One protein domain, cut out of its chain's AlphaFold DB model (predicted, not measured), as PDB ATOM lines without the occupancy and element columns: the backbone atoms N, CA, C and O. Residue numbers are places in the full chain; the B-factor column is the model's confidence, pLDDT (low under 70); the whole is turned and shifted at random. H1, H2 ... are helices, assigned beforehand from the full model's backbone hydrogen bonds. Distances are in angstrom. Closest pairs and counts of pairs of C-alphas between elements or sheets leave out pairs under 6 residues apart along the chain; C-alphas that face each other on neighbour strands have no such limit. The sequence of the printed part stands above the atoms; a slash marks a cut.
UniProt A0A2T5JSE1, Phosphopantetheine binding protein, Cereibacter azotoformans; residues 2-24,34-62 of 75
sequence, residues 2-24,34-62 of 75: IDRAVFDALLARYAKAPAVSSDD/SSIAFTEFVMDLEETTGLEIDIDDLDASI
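AT A GLANCE: This is residues 2 to 24 and 34 to 62 of the 75 residues of the protein "Phosphopantetheine binding protein" of Cereibacter azotoformans (UniProt A0A2T5JSE1). Two helices, H1 then H2, pack side by side and run opposite ways. Residues 15 to 24 fold back along H1, and residues 50 to 62 fold back from the end of H2, with residues 56 to 62 sticking out. The printed part has 52 residues, two named helices and no named strand, and its class is all helix. It is compact, with a radius of gyration of the C-alphas of 10.9 A and spans of 27 by 24 by 19 A.

HOW THE PARTS SIT: H1, residues 4 to 14, and H2, residues 35 to 49, touch, with the C-alphas of Tyr 14 and Ala 37 closest at 5.9 A. They run opposite ways at a shallow tilt of 34.8 degrees, only just short of steep. In H1 and H2 every O i to N i+4 pair is within hydrogen-bond range.

IN THESE COORDINATES: H1 begins at C-alpha 4 (14.433, 29.175, -15.233) and is 15.5 A long. H2 is 21.0 A long and ends at C-alpha 49 (14.373, 36.114, -24.158).

THE WHOLE: The C-alphas farthest apart, those of Pro 18 and Asp 56, are 28.2 A apart. Residues 25 to 33 are not printed; C-alphas 24 and 34 are 14.7 A apart across this cut. No printed residue is under 70 in pLDDT.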
ATOM      1  N   ILE A   2      11.542  30.055 -21.779       92.69
ATOM      2  CA  ILE A   2      12.318  30.885 -20.861       92.69
ATOM      3  C   ILE A   2      13.185  29.961 -20.009       92.69
ATOM      4  O   ILE A   2      12.700  28.963 -19.482       92.69
ATOM      5  N   ASP A   3      14.465  30.288 -19.872       94.81
ATOM      6  CA  ASP A   3      15.348  29.588 -18.943       94.81
ATOM      7  C   ASP A   3      14.999  29.966 -17.493       94.81
ATOM      8  O   ASP A   3      14.887  31.149 -17.152       94.81
ATOM      9  N   ARG A   4      14.839  28.961 -16.626       95.62
ATOM     10  CA  ARG A   4      14.433  29.175 -15.233       95.62
ATOM     11  C   ARG A   4      15.429  30.018 -14.440       95.62
ATOM     12  O   ARG A   4      15.007  30.851 -13.644       95.62
ATOM     13  N   ALA A   5      16.729  29.833 -14.657       95.88
ATOM     14  CA  ALA A   5      17.750  30.591 -13.945       95.88
ATOM     15  C   ALA A   5      17.757  32.063 -14.380       95.88
ATOM     16  O   ALA A   5      17.946  32.942 -13.542       95.88
ATOM     17  N   VAL A   6      17.505  32.336 -15.666       95.38
ATOM     18  CA  VAL A   6      17.344  33.708 -16.178       95.38
ATOM     19  C   VAL A   6      16.128  34.377 -15.541       95.38
ATOM     20  O   VAL A   6      16.252  35.476 -15.001       95.38
ATOM     21  N   PHE A   7      14.980  33.696 -15.538       97.25
ATOM     22  CA  PHE A   7      13.748  34.184 -14.916       97.25
ATOM     23  C   PHE A   7      13.927  34.484 -13.421       97.25
ATOM     24  O   PHE A   7      13.629  35.595 -12.979       97.25
ATOM     25  N   ASP A   8      14.463  33.530 -12.651       97.50
ATOM     26  CA  ASP A   8      14.636  33.681 -11.202       97.50
ATOM     27  C   ASP A   8      15.611  34.820 -10.871       97.50
ATOM     28  O   ASP A   8      15.358  35.605  -9.956       97.50
ATOM     29  N   ALA A   9      16.709  34.953 -11.625       97.12
ATOM     30  CA  ALA A   9      17.692  36.016 -11.414       97.12
ATOM     31  C   ALA A   9      17.113  37.413 -11.695       97.12
ATOM     32  O   ALA A   9      17.351  38.348 -10.922       97.12
ATOM     33  N   LEU A  10      16.340  37.559 -12.775       97.19
ATOM     34  CA  LEU A  10      15.646  38.804 -13.113       97.19
ATOM     35  C   LEU A  10      14.604  39.158 -12.050       97.19
ATOM     36  O   LEU A  10      14.634  40.263 -11.506       97.19
ATOM     37  N   LEU A  11      13.736  38.214 -11.688       97.19
ATOM     38  CA  LEU A  11      12.686  38.466 -10.705       97.19
ATOM     39  C   LEU A  11      13.265  38.800  -9.325       97.19
ATOM     40  O   LEU A  11      12.809  39.747  -8.685       97.19
ATOM     41  N   ALA A  12      14.310  38.092  -8.886       97.19
ATOM     42  CA  ALA A  12      14.997  38.375  -7.626       97.19
ATOM     43  C   ALA A  12      15.566  39.803  -7.585       97.19
ATOM     44  O   ALA A  12      15.431  40.495  -6.571       97.19
ATOM     45  N   ARG A  13      16.137  40.287  -8.698       96.94
ATOM     46  CA  ARG A  13      16.641  41.665  -8.818       96.94
ATOM     47  C   ARG A  13      15.523  42.692  -8.634       96.94
ATOM     48  O   ARG A  13      15.696  43.631  -7.853       96.94
ATOM     49  N   TYR A  14      14.387  42.508  -9.304       96.88
ATOM     50  CA  TYR A  14      13.238  43.418  -9.208       96.88
ATOM     51  C   TYR A  14      12.534  43.353  -7.844       96.88
ATOM     52  O   TYR A  14      12.126  44.384  -7.308       96.88
ATOM     53  N   ALA A  15      12.485  42.171  -7.227       96.00
ATOM     54  CA  ALA A  15      11.974  41.961  -5.873       96.00
ATOM     55  C   ALA A  15      12.952  42.389  -4.761       96.00
ATOM     56  O   ALA A  15      12.605  42.329  -3.579       96.00
ATOM     57  N   LYS A  16      14.183  42.795  -5.112       94.88
ATOM     58  CA  LYS A  16      15.280  43.094  -4.170       94.88
ATOM     59  C   LYS A  16      15.534  41.945  -3.184       94.88
ATOM     60  O   LYS A  16      15.853  42.175  -2.016       94.88
ATOM     61  N   ALA A  17      15.371  40.717  -3.661       94.56
ATOM     62  CA  ALA A  17      15.545  39.494  -2.896       94.56
ATOM     63  C   ALA A  17      16.872  38.815  -3.278       94.56
ATOM     64  O   ALA A  17      17.328  38.947  -4.414       94.56
ATOM     65  N   PRO A  18      17.515  38.074  -2.358       94.62
ATOM     66  CA  PRO A  18      18.727  37.319  -2.680       94.62
ATOM     67  C   PRO A  18      18.456  36.141  -3.631       94.62
ATOM     68  O   PRO A  18      19.345  35.743  -4.376       94.62
ATOM     69  N   ALA A  19      17.248  35.578  -3.580       95.88
ATOM     70  CA  ALA A  19      16.750  34.515  -4.443       95.88
ATOM     71  C   ALA A  19      15.214  34.496  -4.378       95.88
ATOM     72  O   ALA A  19      14.635  35.103  -3.474       95.88
ATOM     73  N   VAL A  20      14.585  33.776  -5.306       97.00
ATOM     74  CA  VAL A  20      13.142  33.498  -5.313       97.00
ATOM     75  C   VAL A  20      12.892  31.990  -5.352       97.00
ATOM     76  O   VAL A  20      13.683  31.230  -5.912       97.00
ATOM     77  N   SER A  21      11.797  31.555  -4.740       97.06
ATOM     78  CA  SER A  21      11.285  30.185  -4.739       97.06
ATOM     79  C   SER A  21       9.967  30.115  -5.504       97.06
ATOM     80  O   SER A  21       9.204  31.075  -5.512       97.06
ATOM     81  N   SER A  22       9.641  28.960  -6.094       97.25
ATOM     82  CA  SER A  22       8.362  28.746  -6.794       97.25
ATOM     83  C   SER A  22       7.129  29.003  -5.915       97.25
ATOM     84  O   SER A  22       6.079  29.384  -6.435       97.25
ATOM     85  N   ASP A  23       7.257  28.799  -4.603       97.00
ATOM     86  CA  ASP A  23       6.172  28.980  -3.634       97.00
ATOM     87  C   ASP A  23       6.046  30.428  -3.131       97.00
ATOM     88  O   ASP A  23       5.086  30.752  -2.429       97.00
ATOM     89  N   ASP A  24       6.988  31.312  -3.485       96.69
ATOM     90  CA  ASP A  24       6.932  32.711  -3.070       96.69
ATOM     91  C   ASP A  24       5.715  33.392  -3.693       96.69
ATOM     92  O   ASP A  24       5.451  33.275  -4.892       96.69
ATOM     93  N   SER A  34       6.787  45.996  -6.493       91.56
ATOM     94  CA  SER A  34       5.675  46.885  -6.830       91.56
ATOM     95  C   SER A  34       5.093  46.506  -8.190       91.56
ATOM     96  O   SER A  34       5.773  45.882  -9.001       91.56
ATOM     97  N   SER A  35       3.866  46.937  -8.493       88.75
ATOM     98  CA  SER A  35       3.284  46.733  -9.828       88.75
ATOM     99  C   SER A  35       4.143  47.350 -10.939       88.75
ATOM    100  O   SER A  35       4.268  46.755 -11.997       88.75
ATOM    101  N   ILE A  36       4.793  48.493 -10.678       92.69
ATOM    102  CA  ILE A  36       5.715  49.133 -11.631       92.69
ATOM    103  C   ILE A  36       6.940  48.242 -11.869       92.69
ATOM    104  O   ILE A  36       7.249  47.929 -13.012       92.69
ATOM    105  N   ALA A  37       7.595  47.783 -10.797       94.50
ATOM    106  CA  ALA A  37       8.765  46.909 -10.900       94.50
ATOM    107  C   ALA A  37       8.420  45.555 -11.543       94.50
ATOM    108  O   ALA A  37       9.257  44.956 -12.207       94.50
ATOM    109  N   PHE A  38       7.190  45.072 -11.360       93.62
ATOM    110  CA  PHE A  38       6.697  43.879 -12.036       93.62
ATOM    111  C   PHE A  38       6.532  44.097 -13.544       93.62
ATOM    112  O   PHE A  38       6.974  43.259 -14.324       93.62
ATOM    113  N   THR A  39       5.951  45.222 -13.969       93.19
ATOM    114  CA  THR A  39       5.869  45.571 -15.394       93.19
ATOM    115  C   THR A  39       7.262  45.701 -16.016       93.19
ATOM    116  O   THR A  39       7.497  45.131 -17.075       93.19
ATOM    117  N   GLU A  40       8.202  46.370 -15.342       95.56
ATOM    118  CA  GLU A  40       9.600  46.471 -15.796       95.56
ATOM    119  C   GLU A  40      10.267  45.091 -15.904       95.56
ATOM    120  O   GLU A  40      10.934  44.803 -16.892       95.56
ATOM    121  N   PHE A  41      10.031  44.204 -14.932       95.94
ATOM    122  CA  PHE A  41      10.492  42.817 -14.985       95.94
ATOM    123  C   PHE A  41       9.980  42.073 -16.227       95.94
ATOM    124  O   PHE A  41      10.763  41.377 -16.872       95.94
ATOM    125  N   VAL A  42       8.690  42.201 -16.559       94.62
ATOM    126  CA  VAL A  42       8.105  41.541 -17.738       94.62
ATOM    127  C   VAL A  42       8.754  42.067 -19.017       94.62
ATOM    128  O   VAL A  42       9.211  41.261 -19.822       94.62
ATOM    129  N   MET A  43       8.888  43.388 -19.161       94.31
ATOM    130  CA  MET A  43       9.524  44.006 -20.333       94.31
ATOM    131  C   MET A  43      10.990  43.574 -20.501       94.31
ATOM    132  O   MET A  43      11.413  43.205 -21.595       94.31
ATOM    133  N   ASP A  44      11.768  43.560 -19.415       96.38
ATOM    134  CA  ASP A  44      13.161  43.095 -19.447       96.38
ATOM    135  C   ASP A  44      13.255  41.605 -19.804       96.38
ATOM    136  O   ASP A  44      14.209  41.169 -20.459       96.38
ATOM    137  N   LEU A  45      12.291  40.798 -19.357       95.19
ATOM    138  CA  LEU A  45      12.235  39.376 -19.670       95.19
ATOM    139  C   LEU A  45      11.930  39.146 -21.156       95.19
ATOM    140  O   LEU A  45      12.578  38.292 -21.768       95.19
ATOM    141  N   GLU A  46      11.011  39.915 -21.743       94.25
ATOM    142  CA  GLU A  46      10.751  39.926 -23.189       94.25
ATOM    143  C   GLU A  46      12.016  40.280 -23.972       94.25
ATOM    144  O   GLU A  46      12.428  39.522 -24.851       94.25
ATOM    145  N   GLU A  47      12.699  41.371 -23.608       94.44
ATOM    146  CA  GLU A  47      13.936  41.799 -24.275       94.44
ATOM    147  C   GLU A  47      15.043  40.741 -24.155       94.44
ATOM    148  O   GLU A  47      15.723  40.423 -25.133       94.44
ATOM    149  N   THR A  48      15.200  40.142 -22.972       93.12
ATOM    150  CA  THR A  48      16.244  39.141 -22.704       93.12
ATOM    151  C   THR A  48      16.003  37.831 -23.453       93.12
ATOM    152  O   THR A  48      16.951  37.168 -23.877       93.12
ATOM    153  N   THR A  49      14.742  37.421 -23.587       90.12
ATOM    154  CA  THR A  49      14.373  36.114 -24.158       90.12
ATOM    155  C   THR A  49      13.969  36.192 -25.628       90.12
ATOM    156  O   THR A  49      13.951  35.163 -26.305       90.12
ATOM    157  N   GLY A  50      13.662  37.391 -26.129       90.19
ATOM    158  CA  GLY A  50      13.087  37.619 -27.453       90.19
ATOM    159  C   GLY A  50      11.659  37.087 -27.597       90.19
ATOM    160  O   GLY A  50      11.209  36.874 -28.723       90.19
ATOM    161  N   LEU A  51      10.978  36.801 -26.483       89.44
ATOM    162  CA  LEU A  51       9.594  36.332 -26.465       89.44
ATOM    163  C   LEU A  51       8.640  37.513 -26.326       89.44
ATOM    164  O   LEU A  51       8.962  38.499 -25.674       89.44
ATOM    165  N   GLU A  52       7.458  37.368 -26.913       90.00
ATOM    166  CA  GLU A  52       6.335  38.282 -26.721       90.00
ATOM    167  C   GLU A  52       5.492  37.760 -25.550       90.00
ATOM    168  O   GLU A  52       5.028  36.614 -25.573       90.00
ATOM    169  N   ILE A  53       5.356  38.568 -24.502       89.81
ATOM    170  CA  ILE A  53       4.598  38.270 -23.291       89.81
ATOM    171  C   ILE A  53       3.389  39.198 -23.254       89.81
ATOM    172  O   ILE A  53       3.501  40.404 -23.057       89.81
ATOM    173  N   ASP A  54       2.201  38.613 -23.367       87.31
ATOM    174  CA  ASP A  54       0.968  39.360 -23.160       87.31
ATOM    175  C   ASP A  54       0.744  39.593 -21.656       87.31
ATOM    176  O   ASP A  54       0.447  38.671 -20.892       87.31
ATOM    177  N   ILE A  55       0.939  40.838 -21.213       84.19
ATOM    178  CA  ILE A  55       0.765  41.228 -19.810       84.19
ATOM    179  C   ILE A  55      -0.710  41.237 -19.389       84.19
ATOM    180  O   ILE A  55      -0.995  41.039 -18.207       84.19
ATOM    181  N   ASP A  56      -1.644  41.423 -20.329       84.06
ATOM    182  CA  ASP A  56      -3.086  41.407 -20.040       84.06
ATOM    183  C   ASP A  56      -3.559  39.993 -19.667       84.06
ATOM    184  O   ASP A  56      -4.530  39.808 -18.931       84.06
ATOM    185  N   ASP A  57      -2.804  38.995 -20.114       83.56
ATOM    186  CA  ASP A  57      -2.980  37.575 -19.841       83.56
ATOM    187  C   ASP A  57      -2.475  37.155 -18.439       83.56
ATOM    188  O   ASP A  57      -2.700  36.013 -18.005       83.56
ATOM    189  N   LEU A  58      -1.808  38.070 -17.718       86.31
ATOM    190  CA  LEU A  58      -1.312  37.895 -16.351       86.31
ATOM    191  C   LEU A  58      -2.325  38.440 -15.333       86.31
ATOM    192  O   LEU A  58      -2.191  39.541 -14.798       86.31
ATOM    193  N   ASP A  59      -3.358  37.646 -15.054       83.88
ATOM    194  CA  ASP A  59      -4.429  38.028 -14.135       83.88
ATOM    195  C   ASP A  59      -4.147  37.675 -12.655       83.88
ATOM    196  O   ASP A  59      -3.138  37.072 -12.278       83.88
ATOM    197  N   ALA A  60      -5.091  38.037 -11.779       83.19
ATOM    198  CA  ALA A  60      -5.000  37.822 -10.334       83.19
ATOM    199  C   ALA A  60      -5.018  36.340  -9.889       83.19
ATOM    200  O   ALA A  60      -4.858  36.062  -8.695       83.19
ATOM    201  N   SER A  61      -5.239  35.385 -10.800       88.38
ATOM    202  CA  SER A  61      -5.123  33.950 -10.510       88.38
ATOM    203  C   SER A  61      -3.667  33.504 -10.348       88.38
ATOM    204  O   SER A  61      -3.408  32.507  -9.667       88.38
ATOM    205  N   ILE A  62      -2.717  34.272 -10.889       92.56
ATOM    206  CA  ILE A  62      -1.280  34.058 -10.722       92.56
ATOM    207  C   ILE A  62      -0.857  34.645  -9.378       92.56
ATOM    208  O   ILE A  62      -0.770  35.858  -9.187       92.56
TER     209      ILE A  62